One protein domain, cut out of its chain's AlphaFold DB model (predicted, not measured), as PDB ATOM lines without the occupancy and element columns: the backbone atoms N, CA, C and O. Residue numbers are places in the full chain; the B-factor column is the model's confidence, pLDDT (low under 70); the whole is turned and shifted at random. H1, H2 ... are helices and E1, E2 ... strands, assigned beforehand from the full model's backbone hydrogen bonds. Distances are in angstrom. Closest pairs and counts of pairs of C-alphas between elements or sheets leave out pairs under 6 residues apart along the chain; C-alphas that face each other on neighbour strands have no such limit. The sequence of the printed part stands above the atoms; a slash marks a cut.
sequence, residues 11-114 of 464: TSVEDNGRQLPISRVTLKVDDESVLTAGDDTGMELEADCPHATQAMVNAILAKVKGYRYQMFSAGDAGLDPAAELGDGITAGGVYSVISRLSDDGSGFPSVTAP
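AT A GLANCE: This is residues 11 to 114 of the 464 residues of the protein "Peptidase S74 domain-containing protein" of Oscillibacter sp. 1-3 (UniProt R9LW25). Two lobes stand end to end, joined by the links E1 to E2 and H1 to E5: one lobe is a small sandwich, the four-stranded sheet E1 E5 E9 E8 with the hairpin E6 and E7 crossed over part of one face, and the other is the three-stranded sheet E3 E2 E4 with H1 over one face. The printed part has 104 residues with nine named strands and one named helix, along the chain E1 E2 E3 E4 H1 E5 E6 E7 E8 E9; the class is mostly strand. The four-stranded sheet and the hairpin are antiparallel, the three-stranded sheet mixed. The whole is loose, with a radius of gyration of the C-alphas of 17.1 A, and elongated, spanning 50 by 25 by 19 A.

HOW THE PARTS SIT: Begin at the largest sheet, in order E1, residues 12 to 18, E5, residues 70 to 75, E9, residues 110 to 113, and E8, residues 100 to 102. Look for N 14 and O 73 at 2.9 A between E1 and E5, N 74 and O 111 at 2.9 A between E5 and E9, and N 102 and O 110 at 2.8 A in the hairpin of E8 and E9. E6, residues 88 to 91, and E7, residues 94 to 97, form a hairpin with N 89 and O 96 at 2.8 A. These two sheets make a sandwich, two sheets face to face, their strands at 68 degrees; the closest C-alphas of E5 and E7 are Gln 70 and Ser 96, 5.8 A. Now go to E2, residues 22 to 28, an inner strand between E3, residues 34 to 38, and E4, residues 43 to 48. E2 and E3 are a hairpin, with N 25 and O 37 at 2.9 A; E2 and E4 are parallel, with N 26 and O 45 at 2.8 A. H1, residues 54 to 64, is on this sheet in two layers, a helix on one face of a sheet, at a height of 8.2 A over E3 and E2; it runs slantwise to the strands, at 41 degrees to E3 on the local plane. Its closest C-alpha pair with E3 is Asn 58 and Ala 37, 5.8 A. In H1 every O i to N i+4 pair is within hydrogen-bond range. H1 and E7 are apart.

IN THESE COORDINATES: Find C-alpha 12 at (152.224, 129.676, 131.328), where E1 begins and runs 18.6 A. E2 spans 17.5 A, E4 17.0 A, E5 16.4 A and H1, from C-alpha 54 at (175.317, 128.069, 168.406), 15.4 A. E9 ends at C-alpha 113, (157.231, 126.913, 144.368).

THE WHOLE: The two C-alphas farthest apart, of Glu 32 and Ser 106, are 50.2 A apart. The printed part has no cut; the link E5 to E6 is long, residues 76 to 87. Mean pLDDT of the printed part is 80.9, and residues 31 to 32, 86, 105 and 114 are under 70.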
ATOM      1  N   THR A  11     153.345 126.384 128.938       81.50
ATOM      2  CA  THR A  11     152.086 127.043 128.525       81.50
ATOM      3  C   THR A  11     151.817 128.337 129.288       81.50
ATOM      4  O   THR A  11     151.169 129.246 128.764       81.50
ATOM      5  N   SER A  12     152.331 128.460 130.514       81.56
ATOM      6  CA  SER A  12     152.224 129.676 131.328       81.56
ATOM      7  C   SER A  12     153.355 129.778 132.348       81.56
ATOM      8  O   SER A  12     153.884 128.767 132.806       81.56
ATOM      9  N   VAL A  13     153.715 131.009 132.717       82.31
ATOM     10  CA  VAL A  13     154.632 131.299 133.826       82.31
ATOM     11  C   VAL A  13     154.129 132.495 134.616       82.31
ATOM     12  O   VAL A  13     153.773 133.524 134.040       82.31
ATOM     13  N   GLU A  14     154.138 132.369 135.937       82.38
ATOM     14  CA  GLU A  14     153.822 133.448 136.866       82.38
ATOM     15  C   GLU A  14     154.960 133.609 137.881       82.38
ATOM     16  O   GLU A  14     155.306 132.680 138.618       82.38
ATOM     17  N   ASP A  15     155.555 134.807 137.914       81.75
ATOM     18  CA  ASP A  15     156.443 135.246 138.993       81.75
ATOM     19  C   ASP A  15     155.568 135.737 140.154       81.75
ATOM     20  O   ASP A  15     155.040 136.850 140.131       81.75
ATOM     21  N   ASN A  16     155.416 134.889 141.173       77.19
ATOM     22  CA  ASN A  16     154.582 135.161 142.345       77.19
ATOM     23  C   ASN A  16     155.304 136.012 143.406       77.19
ATOM     24  O   ASN A  16     154.840 136.142 144.538       77.19
ATOM     25  N   GLY A  17     156.436 136.622 143.045       78.94
ATOM     26  CA  GLY A  17     157.196 137.527 143.889       78.94
ATOM     27  C   GLY A  17     158.205 136.833 144.805       78.94
ATOM     28  O   GLY A  17     158.352 135.612 144.858       78.94
ATOM     29  N   ARG A  18     158.943 137.660 145.554       79.19
ATOM     30  CA  ARG A  18     159.985 137.217 146.487       79.19
ATOM     31  C   ARG A  18     159.544 137.421 147.926       79.19
ATOM     32  O   ARG A  18     159.117 138.516 148.287       79.19
ATOM     33  N   GLN A  19     159.742 136.393 148.740       77.31
ATOM     34  CA  GLN A  19     159.614 136.460 150.194       77.31
ATOM     35  C   GLN A  19     160.606 137.471 150.804       77.31
ATOM     36  O   GLN A  19     161.597 137.873 150.170       77.31
ATOM     37  N   LEU A  20     160.341 137.875 152.052       77.56
ATOM     38  CA  LEU A  20     161.285 138.680 152.830       77.56
ATOM     39  C   LEU A  20     162.638 137.952 152.925       77.56
ATOM     40  O   LEU A  20     162.679 136.721 152.946       77.56
ATOM     41  N   PRO A  21     163.766 138.687 152.947       82.50
ATOM     42  CA  PRO A  21     165.066 138.059 153.125       82.50
ATOM     43  C   PRO A  21     165.105 137.308 154.452       82.50
ATOM     44  O   PRO A  21     164.616 137.809 155.466       82.50
ATOM     45  N   ILE A  22     165.740 136.141 154.451       83.62
ATOM     46  CA  ILE A  22     165.981 135.403 155.688       83.62
ATOM     47  C   ILE A  22     166.914 136.242 156.562       83.62
ATOM     48  O   ILE A  22     168.037 136.574 156.153       83.62
ATOM     49  N   SER A  23     166.433 136.606 157.748       86.00
ATOM     50  CA  SER A  23     167.155 137.435 158.717       86.00
ATOM     51  C   SER A  23     167.461 136.688 160.010       86.00
ATOM     52  O   SER A  23     168.383 137.097 160.721       86.00
ATOM     53  N   ARG A  24     166.751 135.581 160.279       85.00
ATOM     54  CA  ARG A  24     166.849 134.807 161.518       85.00
ATOM     55  C   ARG A  24     166.805 133.298 161.270       85.00
ATOM     56  O   ARG A  24     166.152 132.826 160.345       85.00
ATOM     57  N   VAL A  25     167.538 132.546 162.087       85.81
ATOM     58  CA  VAL A  25     167.514 131.077 162.129       85.81
ATOM     59  C   VAL A  25     167.362 130.650 163.584       85.81
ATOM     60  O   VAL A  25     168.136 131.113 164.426       85.81
ATOM     61  N   THR A  26     166.422 129.751 163.863       83.81
ATOM     62  CA  THR A  26     166.231 129.132 165.179       83.81
ATOM     63  C   THR A  26     166.268 127.614 165.055       83.81
ATOM     64  O   THR A  26     165.537 127.025 164.265       83.81
ATOM     65  N   LEU A  27     167.135 126.973 165.842       83.81
ATOM     66  CA  LEU A  27     167.158 125.522 165.993       83.81
ATOM     67  C   LEU A  27     166.681 125.144 167.394       83.81
ATOM     68  O   LEU A  27     167.253 125.601 168.389       83.81
ATOM     69  N   LYS A  28     165.648 124.306 167.467       84.19
ATOM     70  CA  LYS A  28     165.128 123.750 168.721       84.19
ATOM     71  C   LYS A  28     165.975 122.544 169.131       84.19
ATOM     72  O   LYS A  28     166.178 121.634 168.325       84.19
ATOM     73  N   VAL A  29     166.516 122.568 170.352       79.56
ATOM     74  CA  VAL A  29     167.365 121.493 170.900       79.56
ATOM     75  C   VAL A  29     166.521 120.515 171.718       79.56
ATOM     76  O   VAL A  29     166.671 119.304 171.570       79.56
ATOM     77  N   ASP A  30     165.616 121.046 172.538       73.75
ATOM     78  CA  ASP A  30     164.613 120.319 173.319       73.75
ATOM     79  C   ASP A  30     163.402 121.235 173.606       73.75
ATOM     80  O   ASP A  30     163.349 122.367 173.118       73.75
ATOM     81  N   ASP A  31     162.431 120.749 174.384       67.44
ATOM     82  CA  ASP A  31     161.178 121.458 174.687       67.44
ATOM     83  C   ASP A  31     161.366 122.754 175.506       67.44
ATOM     84  O   ASP A  31     160.444 123.568 175.591       67.44
ATOM     85  N   GLU A  32     162.544 122.976 176.100       64.12
ATOM     86  CA  GLU A  32     162.849 124.145 176.937       64.12
ATOM     87  C   GLU A  32     163.991 125.014 176.371       64.12
ATOM     88  O   GLU A  32     164.165 126.161 176.795       64.12
ATOM     89  N   SER A  33     164.745 124.510 175.387       73.00
ATOM     90  CA  SER A  33     165.994 125.104 174.902       73.00
ATOM     91  C   SER A  33     165.982 125.349 173.393       73.00
ATOM     92  O   SER A  33     166.000 124.425 172.574       73.00
ATOM     93  N   VAL A  34     166.061 126.627 173.013       84.31
ATOM     94  CA  VAL A  34     166.165 127.072 171.616       84.31
ATOM     95  C   VAL A  34     167.428 127.896 171.392       84.31
ATOM     96  O   VAL A  34     167.829 128.693 172.241       84.31
ATOM     97  N   LEU A  35     168.063 127.707 170.237       81.62
ATOM     98  CA  LEU A  35     169.244 128.460 169.823       81.62
ATOM     99  C   LEU A  35     168.899 129.322 168.615       81.62
ATOM    100  O   LEU A  35     168.543 128.802 167.559       81.62
ATOM    101  N   THR A  36     169.066 130.633 168.753       85.75
ATOM    102  CA  THR A  36     168.682 131.613 167.732       85.75
ATOM    103  C   THR A  36     169.895 132.418 167.268       85.75
ATOM    104  O   THR A  36     170.792 132.736 168.053       85.75
ATOM    105  N   ALA A  37     169.927 132.775 165.986       84.69
ATOM    106  CA  ALA A  37     170.840 133.768 165.434       84.69
ATOM    107  C   ALA A  37     170.096 134.686 164.460       84.69
ATOM    108  O   ALA A  37     169.311 134.204 163.648       84.69
ATOM    109  N   GLY A  38     170.403 135.986 164.481       84.12
ATOM    110  CA  GLY A  38     169.845 136.964 163.544       84.12
ATOM    111  C   GLY A  38     169.013 138.052 164.213       84.12
ATOM    112  O   GLY A  38     169.215 138.347 165.390       84.12
ATOM    113  N   ASP A  39     168.121 138.662 163.440       80.62
ATOM    114  CA  ASP A  39     167.211 139.720 163.884       80.62
ATOM    115  C   ASP A  39     165.809 139.525 163.284       80.62
ATOM    116  O   ASP A  39     165.633 138.816 162.293       80.62
ATOM    117  N   ASP A  40     164.808 140.173 163.874       77.44
ATOM    118  CA  ASP A  40     163.396 140.020 163.495       77.44
ATOM    119  C   ASP A  40     162.981 140.959 162.344       77.44
ATOM    120  O   ASP A  40     161.831 141.386 162.254       77.44
ATOM    121  N   THR A  41     163.926 141.352 161.476       75.56
ATOM    122  CA  THR A  41     163.658 142.303 160.376       75.56
ATOM    123  C   THR A  41     163.142 141.646 159.090       75.56
ATOM    124  O   THR A  41     162.737 142.349 158.161       75.56
ATOM    125  N   GLY A  42     163.149 140.314 159.021       78.69
ATOM    126  CA  GLY A  42     162.783 139.506 157.860       78.69
ATOM    127  C   GLY A  42     162.215 138.138 158.254       78.69
ATOM    128  O   GLY A  42     161.538 138.016 159.269       78.69
ATOM    129  N   MET A  43     162.454 137.117 157.425       79.56
ATOM    130  CA  MET A  43     161.931 135.756 157.628       79.56
ATOM    131  C   MET A  43     162.807 134.937 158.593       79.56
ATOM    132  O   MET A  43     164.040 135.047 158.561       79.56
ATOM    133  N   GLU A  44     162.170 134.083 159.400       82.44
ATOM    134  CA  GLU A  44     162.818 133.122 160.300       82.44
ATOM    135  C   GLU A  44     162.794 131.701 159.714       82.44
ATOM    136  O   GLU A  44     161.744 131.202 159.326       82.44
ATOM    137  N   LEU A  45     163.958 131.043 159.653       80.00
ATOM    138  CA  LEU A  45     164.048 129.603 159.393       80.00
ATOM    139  C   LEU A  45     164.056 128.835 160.712       80.00
ATOM    140  O   LEU A  45     164.953 129.040 161.534       80.00
ATOM    141  N   GLU A  46     163.127 127.900 160.865       81.81
ATOM    142  CA  GLU A  46     163.001 127.071 162.062       81.81
ATOM    143  C   GLU A  46     163.170 125.582 161.734       81.81
ATOM    144  O   GLU A  46     162.642 125.100 160.731       81.81
ATOM    145  N   ALA A  47     163.927 124.853 162.559       78.38
ATOM    146  CA  ALA A  47     164.038 123.398 162.455       78.38
ATOM    147  C   ALA A  47     164.378 122.737 163.799       78.38
ATOM    148  O   ALA A  47     165.116 123.293 164.618       78.38
ATOM    149  N   ASP A  48     163.909 121.505 163.985       82.44
ATOM    150  CA  ASP A  48     164.261 120.678 165.139       82.44
ATOM    151  C   ASP A  48     165.613 119.993 164.913       82.44
ATOM    152  O   ASP A  48     165.814 119.243 163.953       82.44
ATOM    153  N   CYS A  49     166.577 120.256 165.796       79.50
ATOM    154  CA  CYS A  49     167.899 119.651 165.732       79.50
ATOM    155  C   CYS A  49     168.448 119.436 167.154       79.50
ATOM    156  O   CYS A  49     169.134 120.308 167.694       79.50
ATOM    157  N   PRO A  50     168.238 118.240 167.738       81.00
ATOM    158  CA  PRO A  50     168.663 117.911 169.107       81.00
ATOM    159  C   PRO A  50     170.175 117.988 169.367       81.00
ATOM    160  O   PRO A  50     170.634 117.907 170.503       81.00
ATOM    161  N   HIS A  51     170.980 118.110 168.311       82.44
ATOM    162  CA  HIS A  51     172.438 118.230 168.385       82.44
ATOM    163  C   HIS A  51     172.940 119.590 167.884       82.44
ATOM    164  O   HIS A  51     174.124 119.738 167.568       82.44
ATOM    165  N   ALA A  52     172.051 120.583 167.777       83.31
ATOM    166  CA  ALA A  52     172.418 121.917 167.337       83.31
ATOM    167  C   ALA A  52     173.377 122.593 168.323       83.31
ATOM    168  O   ALA A  52     173.266 122.484 169.541       83.31
ATOM    169  N   THR A  53     174.317 123.354 167.769       88.25
ATOM    170  CA  THR A  53     175.207 124.234 168.532       88.25
ATOM    171  C   THR A  53     175.080 125.658 168.009       88.25
ATOM    172  O   THR A  53     174.771 125.865 166.834       88.25
ATOM    173  N   GLN A  54     175.385 126.665 168.836       85.81
ATOM    174  CA  GLN A  54     175.317 128.069 168.406       85.81
ATOM    175  C   GLN A  54     176.203 128.344 167.176       85.81
ATOM    176  O   GLN A  54     175.844 129.139 166.308       85.81
ATOM    177  N   ALA A  55     177.342 127.650 167.056       87.75
ATOM    178  CA  ALA A  55     178.210 127.731 165.883       87.75
ATOM    179  C   ALA A  55     177.518 127.219 164.606       87.75
ATOM    180  O   ALA A  55     177.710 127.805 163.543       87.75
ATOM    181  N   MET A  56     176.686 126.176 164.708       86.31
ATOM    182  CA  MET A  56     175.878 125.669 163.592       86.31
ATOM    183  C   MET A  56     174.777 126.658 163.203       86.31
ATOM    184  O   MET A  56     174.662 126.963 162.021       86.31
ATOM    185  N   VAL A  57     174.034 127.219 164.167       88.19
ATOM    186  CA  VAL A  57     172.985 128.228 163.894       88.19
ATOM    187  C   VAL A  57     173.586 129.457 163.203       88.19
ATOM    188  O   VAL A  57     173.097 129.896 162.163       88.19
ATOM    189  N   ASN A  58     174.721 129.954 163.708       87.19
ATOM    190  CA  ASN A  58     175.450 131.066 163.099       87.19
ATOM    191  C   ASN A  58     175.984 130.718 161.698       87.19
ATOM    192  O   ASN A  58     175.929 131.558 160.802       87.19
ATOM    193  N   ALA A  59     176.499 129.500 161.486       87.75
ATOM    194  CA  ALA A  59     177.012 129.059 160.187       87.75
ATOM    195  C   ALA A  59     175.898 128.868 159.145       87.75
ATOM    196  O   ALA A  59     176.110 129.168 157.968       87.75
ATOM    197  N   ILE A  60     174.720 128.395 159.565       86.00
ATOM    198  CA  ILE A  60     173.531 128.301 158.714       86.00
ATOM    199  C   ILE A  60     173.076 129.706 158.343       86.00
ATOM    200  O   ILE A  60     173.008 130.004 157.152       86.00
ATOM    201  N   LEU A  61     172.882 130.595 159.329       88.19
ATOM    202  CA  LEU A  61     172.521 131.988 159.072       88.19
ATOM    203  C   LEU A  61     173.529 132.640 158.121       88.19
ATOM    204  O   LEU A  61     173.124 133.245 157.141       88.19
ATOM    205  N   ALA A  62     174.835 132.464 158.321       88.12
ATOM    206  CA  ALA A  62     175.850 133.036 157.434       88.12
ATOM    207  C   ALA A  62     175.726 132.578 155.967       88.12
ATOM    208  O   ALA A  62     176.091 133.333 155.068       88.12
ATOM    209  N   LYS A  63     175.213 131.367 155.710       86.00
ATOM    210  CA  LYS A  63     175.002 130.843 154.350       86.00
ATOM    211  C   LYS A  63     173.688 131.295 153.715       86.00
ATOM    212  O   LYS A  63     173.634 131.409 152.495       86.00
ATOM    213  N   VAL A  64     172.647 131.513 154.516       83.44
ATOM    214  CA  VAL A  64     171.281 131.781 154.025       83.44
ATOM    215  C   VAL A  64     170.832 133.227 154.241       83.44
ATOM    216  O   VAL A  64     169.817 133.639 153.684       83.44
ATOM    217  N   LYS A  65     171.574 134.026 155.016       84.81
ATOM    218  CA  LYS A  65     171.218 135.412 155.339       84.81
ATOM    219  C   LYS A  65     171.094 136.241 154.071       84.81
ATOM    220  O   LYS A  65     172.010 136.305 153.254       84.81
ATOM    221  N   GLY A  66     169.954 136.908 153.931       81.25
ATOM    222  CA  GLY A  66     169.642 137.709 152.752       81.25
ATOM    223  C   GLY A  66     169.153 136.904 151.548       81.25
ATOM    224  O   GLY A  66     168.730 137.522 150.569       81.25
ATOM    225  N   TYR A  67     169.159 135.564 151.606       82.12
ATOM    226  CA  TYR A  67     168.511 134.743 150.589       82.12
ATOM    227  C   TYR A  67     167.014 135.049 150.581       82.12
ATOM    228  O   TYR A  67     166.387 135.189 151.633       82.12
ATOM    229  N   ARG A  68     166.457 135.188 149.379       83.50
ATOM    230  CA  ARG A  68     165.035 135.449 149.166       83.50
ATOM    231  C   ARG A  68     164.463 134.296 148.375       83.50
ATOM    232  O   ARG A  68     164.902 134.049 147.253       83.50
ATOM    233  N   TYR A  69     163.493 133.614 148.961       81.19
ATOM    234  CA  TYR A  69     162.764 132.570 148.264       81.19
ATOM    235  C   TYR A  69     161.909 133.198 147.154       81.19
ATOM    236  O   TYR A  69     161.157 134.145 147.400       81.19
ATOM    237  N   GLN A  70     162.091 132.708 145.927       81.75
ATOM    238  CA  GLN A  70     161.378 133.158 144.735       81.75
ATOM    239  C   GLN A  70     160.174 132.248 144.519       81.75
ATOM    240  O   GLN A  70     160.337 131.091 144.135       81.75
ATOM    241  N   MET A  71     158.975 132.771 144.748       83.19
ATOM    242  CA  MET A  71     157.747 132.038 144.469       83.19
ATOM    243  C   MET A  71     157.489 132.081 142.968       83.19
ATOM    244  O   MET A  71     157.680 133.117 142.326       83.19
ATOM    245  N   PHE A  72     157.085 130.952 142.399       84.19
ATOM    246  CA  PHE A  72     156.755 130.877 140.982       84.19
ATOM    247  C   PHE A  72     155.783 129.732 140.713       84.19
ATOM    248  O   PHE A  72     155.713 128.770 141.484       84.19
ATOM    249  N   SER A  73     155.082 129.838 139.593       82.88
ATOM    250  CA  SER A  73     154.293 128.757 139.016       82.88
ATOM    251  C   SER A  73     154.589 128.675 137.523       82.88
ATOM    252  O   SER A  73     154.660 129.706 136.857       82.88
ATOM    253  N   ALA A  74     154.763 127.468 136.990       81.62
ATOM    254  CA  ALA A  74     154.841 127.224 135.554       81.62
ATOM    255  C   ALA A  74     153.908 126.074 135.162       81.62
ATOM    256  O   ALA A  74     153.943 125.004 135.776       81.62
ATOM    257  N   GLY A  75     153.065 126.323 134.161       82.56
ATOM    258  CA  GLY A  75     152.107 125.358 133.621       82.56
ATOM    259  C   GLY A  75     152.689 124.561 132.456       82.56
ATOM    260  O   GLY A  75     153.432 125.122 131.647       82.56
ATOM    261  N   ASP A  76     152.336 123.275 132.401       81.31
ATOM    262  CA  ASP A  76     152.710 122.291 131.373       81.31
ATOM    263  C   ASP A  76     154.167 122.420 130.917       81.31
ATOM    264  O   ASP A  76     154.467 122.660 129.746       81.31
ATOM    265  N   ALA A  77     155.087 122.321 131.873       80.69
ATOM    266  CA  ALA A  77     156.501 122.456 131.591       80.69
ATOM    267  C   ALA A  77     157.037 121.200 130.900       80.69
ATOM    268  O   ALA A  77     156.788 120.085 131.362       80.69
ATOM    269  N   GLY A  78     157.830 121.383 129.836       79.25
ATOM    270  CA  GLY A  78     158.624 120.340 129.168       79.25
ATOM    271  C   GLY A  78     159.761 119.816 130.049       79.25
ATOM    272  O   GLY A  78     160.939 119.894 129.699       79.25
ATOM    273  N   LEU A  79     159.420 119.359 131.250       80.75
ATOM    274  CA  LEU A  79     160.354 118.944 132.278       80.75
ATOM    275  C   LEU A  79     160.867 117.530 131.986       80.75
ATOM    276  O   LEU A  79     160.104 116.643 131.608       80.75
ATOM    277  N   ASP A  80     162.166 117.312 132.188       78.44
ATOM    278  CA  ASP A  80     162.753 115.975 132.108       78.44
ATOM    279  C   ASP A  80     162.057 115.051 133.130       78.44
ATOM    280  O   ASP A  80     161.981 115.422 134.306       78.44
ATOM    281  N   PRO A  81     161.578 113.854 132.739       75.19
ATOM    282  CA  PRO A  81     160.989 112.887 133.666       75.19
ATOM    283  C   PRO A  81     161.890 112.504 134.850       75.19
ATOM    284  O   PRO A  81     161.397 111.962 135.835       75.19
ATOM    285  N   ALA A  82     163.201 112.751 134.760       79.06
ATOM    286  CA  ALA A  82     164.149 112.547 135.851       79.06
ATOM    287  C   ALA A  82     164.195 113.698 136.879       79.06
ATOM    288  O   ALA A  82     164.970 113.614 137.831       79.06
ATOM    289  N   ALA A  83     163.431 114.778 136.694       81.12
ATOM    290  CA  ALA A  83     163.404 115.901 137.626       81.12
ATOM    291  C   ALA A  83     162.697 115.538 138.940       81.12
ATOM    292  O   ALA A  83     161.569 115.040 138.942       81.12
ATOM    293  N   GLU A  84     163.346 115.837 140.066       78.44
ATOM    294  CA  GLU A  84     162.823 115.554 141.404       78.44
ATOM    295  C   GLU A  84     162.401 116.829 142.149       78.44
ATOM    296  O   GLU A  84     162.822 117.950 141.836       78.44
ATOM    297  N   LEU A  85     161.576 116.652 143.187       79.75
ATOM    298  CA  LEU A  85     161.281 117.724 144.136       79.75
ATOM    299  C   LEU A  85     162.587 118.216 144.772       79.75
ATOM    300  O   LEU A  85     163.399 117.436 145.265       79.75
ATOM    301  N   GLY A  86     162.772 119.529 144.779       69.44
ATOM    302  CA  GLY A  86     163.978 120.187 145.252       69.44
ATOM    303  C   GLY A  86     164.983 120.523 144.154       69.44
ATOM    304  O   GLY A  86     165.908 121.271 144.444       69.44
ATOM    305  N   ASP A  87     164.841 120.069 142.906       79.44
ATOM    306  CA  ASP A  87     165.749 120.508 141.841       79.44
ATOM    307  C   ASP A  87     165.477 121.948 141.378       79.44
ATOM    308  O   ASP A  87     164.373 122.484 141.491       79.44
ATOM    309  N   GLY A  88     166.526 122.617 140.890       82.00
ATOM    310  CA  GLY A  88     166.423 123.991 140.405       82.00
ATOM    311  C   GLY A  88     165.828 124.020 139.003       82.00
ATOM    312  O   GLY A  88     166.253 123.253 138.140       82.00
ATOM    313  N   ILE A  89     164.909 124.939 138.741       82.81
ATOM    314  CA  ILE A  89     164.264 125.096 137.438       82.81
ATOM    315  C   ILE A  89     164.336 126.544 136.965       82.81
ATOM    316  O   ILE A  89     164.150 127.481 137.739       82.81
ATOM    317  N   THR A  90     164.627 126.724 135.676       84.75
ATOM    318  CA  THR A  90     164.461 128.006 134.980       84.75
ATOM    319  C   THR A  90     163.380 127.869 133.916       84.75
ATOM    320  O   THR A  90     163.591 127.178 132.917       84.75
ATOM    321  N   ALA A  91     162.248 128.535 134.129       80.38
ATOM    322  CA  ALA A  91     161.106 128.564 133.219       80.38
ATOM    323  C   ALA A  91     160.726 130.025 132.940       80.38
ATOM    324  O   ALA A  91     160.691 130.839 133.864       80.38
ATOM    325  N   GLY A  92     160.531 130.390 131.670       77.44
ATOM    326  CA  GLY A  92     160.150 131.748 131.259       77.44
ATOM    327  C   GLY A  92     161.096 132.857 131.742       77.44
ATOM    328  O   GLY A  92     160.666 133.974 132.014       77.44
ATOM    329  N   GLY A  93     162.385 132.544 131.922       79.75
ATOM    330  CA  GLY A  93     163.397 133.475 132.436       79.75
ATOM    331  C   GLY A  93     163.444 133.640 133.965       79.75
ATOM    332  O   GLY A  93     164.325 134.344 134.459       79.75
ATOM    333  N   VAL A  94     162.568 132.971 134.724       81.25
ATOM    334  CA  VAL A  94     162.553 132.984 136.198       81.25
ATOM    335  C   VAL A  94     163.212 131.713 136.731       81.25
ATOM    336  O   VAL A  94     162.841 130.605 136.351       81.25
ATOM    337  N   TYR A  95     164.203 131.868 137.615       83.62
ATOM    338  CA  TYR A  95     164.828 130.750 138.329       83.62
ATOM    339  C   TYR A  95     164.162 130.538 139.689       83.62
ATOM    340  O   TYR A  95     164.060 131.478 140.479       83.62
ATOM    341  N   SER A  96     163.787 129.298 139.988       83.69
ATOM    342  CA  SER A  96     163.315 128.877 141.309       83.69
ATOM    343  C   SER A  96     163.579 127.375 141.528       83.69
ATOM    344  O   SER A  96     164.417 126.784 140.844       83.69
ATOM    345  N   VAL A  97     162.936 126.763 142.520       82.56
ATOM    346  CA  VAL A  97     163.074 125.353 142.907       82.56
ATOM    347  C   VAL A  97     161.742 124.640 142.709       82.56
ATOM    348  O   VAL A  97     160.691 125.207 142.987       82.56
ATOM    349  N   ILE A  98     161.768 123.394 142.251       81.06
ATOM    350  CA  ILE A  98     160.568 122.566 142.108       81.06
ATOM    351  C   ILE A  98     160.132 122.101 143.505       81.06
ATOM    352  O   ILE A  98     160.624 121.094 144.003       81.06
ATOM    353  N   SER A  99     159.234 122.829 144.169       77.50
ATOM    354  CA  SER A  99     158.743 122.446 145.506       77.50
ATOM    355  C   SER A  99     157.512 121.542 145.438       77.50
ATOM    356  O   SER A  99     157.278 120.740 146.338       77.50
ATOM    357  N   ARG A 100     156.725 121.651 144.363       79.81
ATOM    358  CA  ARG A 100     155.573 120.797 144.078       79.81
ATOM    359  C   ARG A 100     155.482 120.537 142.578       79.81
ATOM    360  O   ARG A 100     155.733 121.427 141.767       79.81
ATOM    361  N   LEU A 101     155.099 119.314 142.232       79.06
ATOM    362  CA  LEU A 101     154.902 118.856 140.862       79.06
ATOM    363  C   LEU A 101     153.497 118.258 140.747       79.06
ATOM    364  O   LEU A 101     153.066 117.513 141.628       79.06
ATOM    365  N   SER A 102     152.776 118.626 139.691       79.88
ATOM    366  CA  SER A 102     151.429 118.144 139.388       79.88
ATOM    367  C   SER A 102     151.367 117.739 137.922       79.88
ATOM    368  O   SER A 102     151.444 118.595 137.047       79.88
ATOM    369  N   ASP A 103     151.216 116.447 137.659       77.19
ATOM    370  CA  ASP A 103     151.061 115.888 136.314       77.19
ATOM    371  C   ASP A 103     149.613 115.420 136.129       77.19
ATOM    372  O   ASP A 103     149.084 114.678 136.961       77.19
ATOM    373  N   ASP A 104     148.959 115.875 135.064       73.75
ATOM    374  CA  ASP A 104     147.597 115.478 134.696       73.75
ATOM    375  C   ASP A 104     147.565 114.260 133.746       73.75
ATOM    376  O   ASP A 104     146.492 113.816 133.327       73.75
ATOM    377  N   GLY A 105     148.734 113.684 133.442       68.62
ATOM    378  CA  GLY A 105     148.909 112.530 132.563       68.62
ATOM    379  C   GLY A 105     149.132 112.895 131.093       68.62
ATOM    380  O   GLY A 105     149.197 111.995 130.253       68.62
ATOM    381  N   SER A 106     149.263 114.185 130.768       73.81
ATOM    382  CA  SER A 106     149.613 114.676 129.427       73.81
ATOM    383  C   SER A 106     151.106 114.538 129.088       73.81
ATOM    384  O   SER A 106     151.481 114.663 127.921       73.81
ATOM    385  N   GLY A 107     151.952 114.243 130.085       73.94
ATOM    386  CA  GLY A 107     153.409 114.163 129.943       73.94
ATOM    387  C   GLY A 107     154.126 115.509 130.083       73.94
ATOM    388  O   GLY A 107     155.346 115.548 129.937       73.94
ATOM    389  N   PHE A 108     153.391 116.581 130.387       80.62
ATOM    390  CA  PHE A 108     153.914 117.919 130.660       80.62
ATOM    391  C   PHE A 108     153.445 118.365 132.052       80.62
ATOM    392  O   PHE A 108     152.346 118.899 132.190       80.62
ATOM    393  N   PRO A 109     154.227 118.122 133.117       81.38
ATOM    394  CA  PRO A 109     153.805 118.470 134.465       81.38
ATOM    395  C   PRO A 109     153.820 119.983 134.704       81.38
ATOM    396  O   PRO A 109     154.712 120.709 134.265       81.38
ATOM    397  N   SER A 110     152.869 120.453 135.504       83.56
ATOM    398  CA  SER A 110     152.906 121.787 136.100       83.56
ATOM    399  C   SER A 110     153.771 121.776 137.362       83.56
ATOM    400  O   SER A 110     153.673 120.870 138.196       83.56
ATOM    401  N   VAL A 111     154.610 122.794 137.533       83.06
ATOM    402  CA  VAL A 111     155.557 122.907 138.652       83.06
ATOM    403  C   VAL A 111     155.384 124.223 139.386       83.06
ATOM    404  O   VAL A 111     155.243 125.283 138.775       83.06
ATOM    405  N   THR A 112     155.401 124.161 140.715       81.00
ATOM    406  CA  THR A 112     155.217 125.342 141.558       81.00
ATOM    407  C   THR A 112     156.194 125.372 142.728       81.00
ATOM    408  O   THR A 112     156.589 124.346 143.289       81.00
ATOM    409  N   ALA A 113     156.568 126.591 143.112       78.31
ATOM    410  CA  ALA A 113     157.231 126.913 144.368       78.31
ATOM    411  C   ALA A 113     156.300 127.838 145.169       78.31
ATOM    412  O   ALA A 113     156.439 129.064 145.093       78.31
ATOM    413  N   PRO A 114     155.297 127.285 145.881       67.88
ATOM    414  CA  PRO A 114     154.340 128.097 146.622       67.88
ATOM    415  C   PRO A 114     155.020 128.812 147.799       67.88
ATOM    416  O   PRO A 114     156.023 128.333 148.336       67.88
TER     417      PRO A 114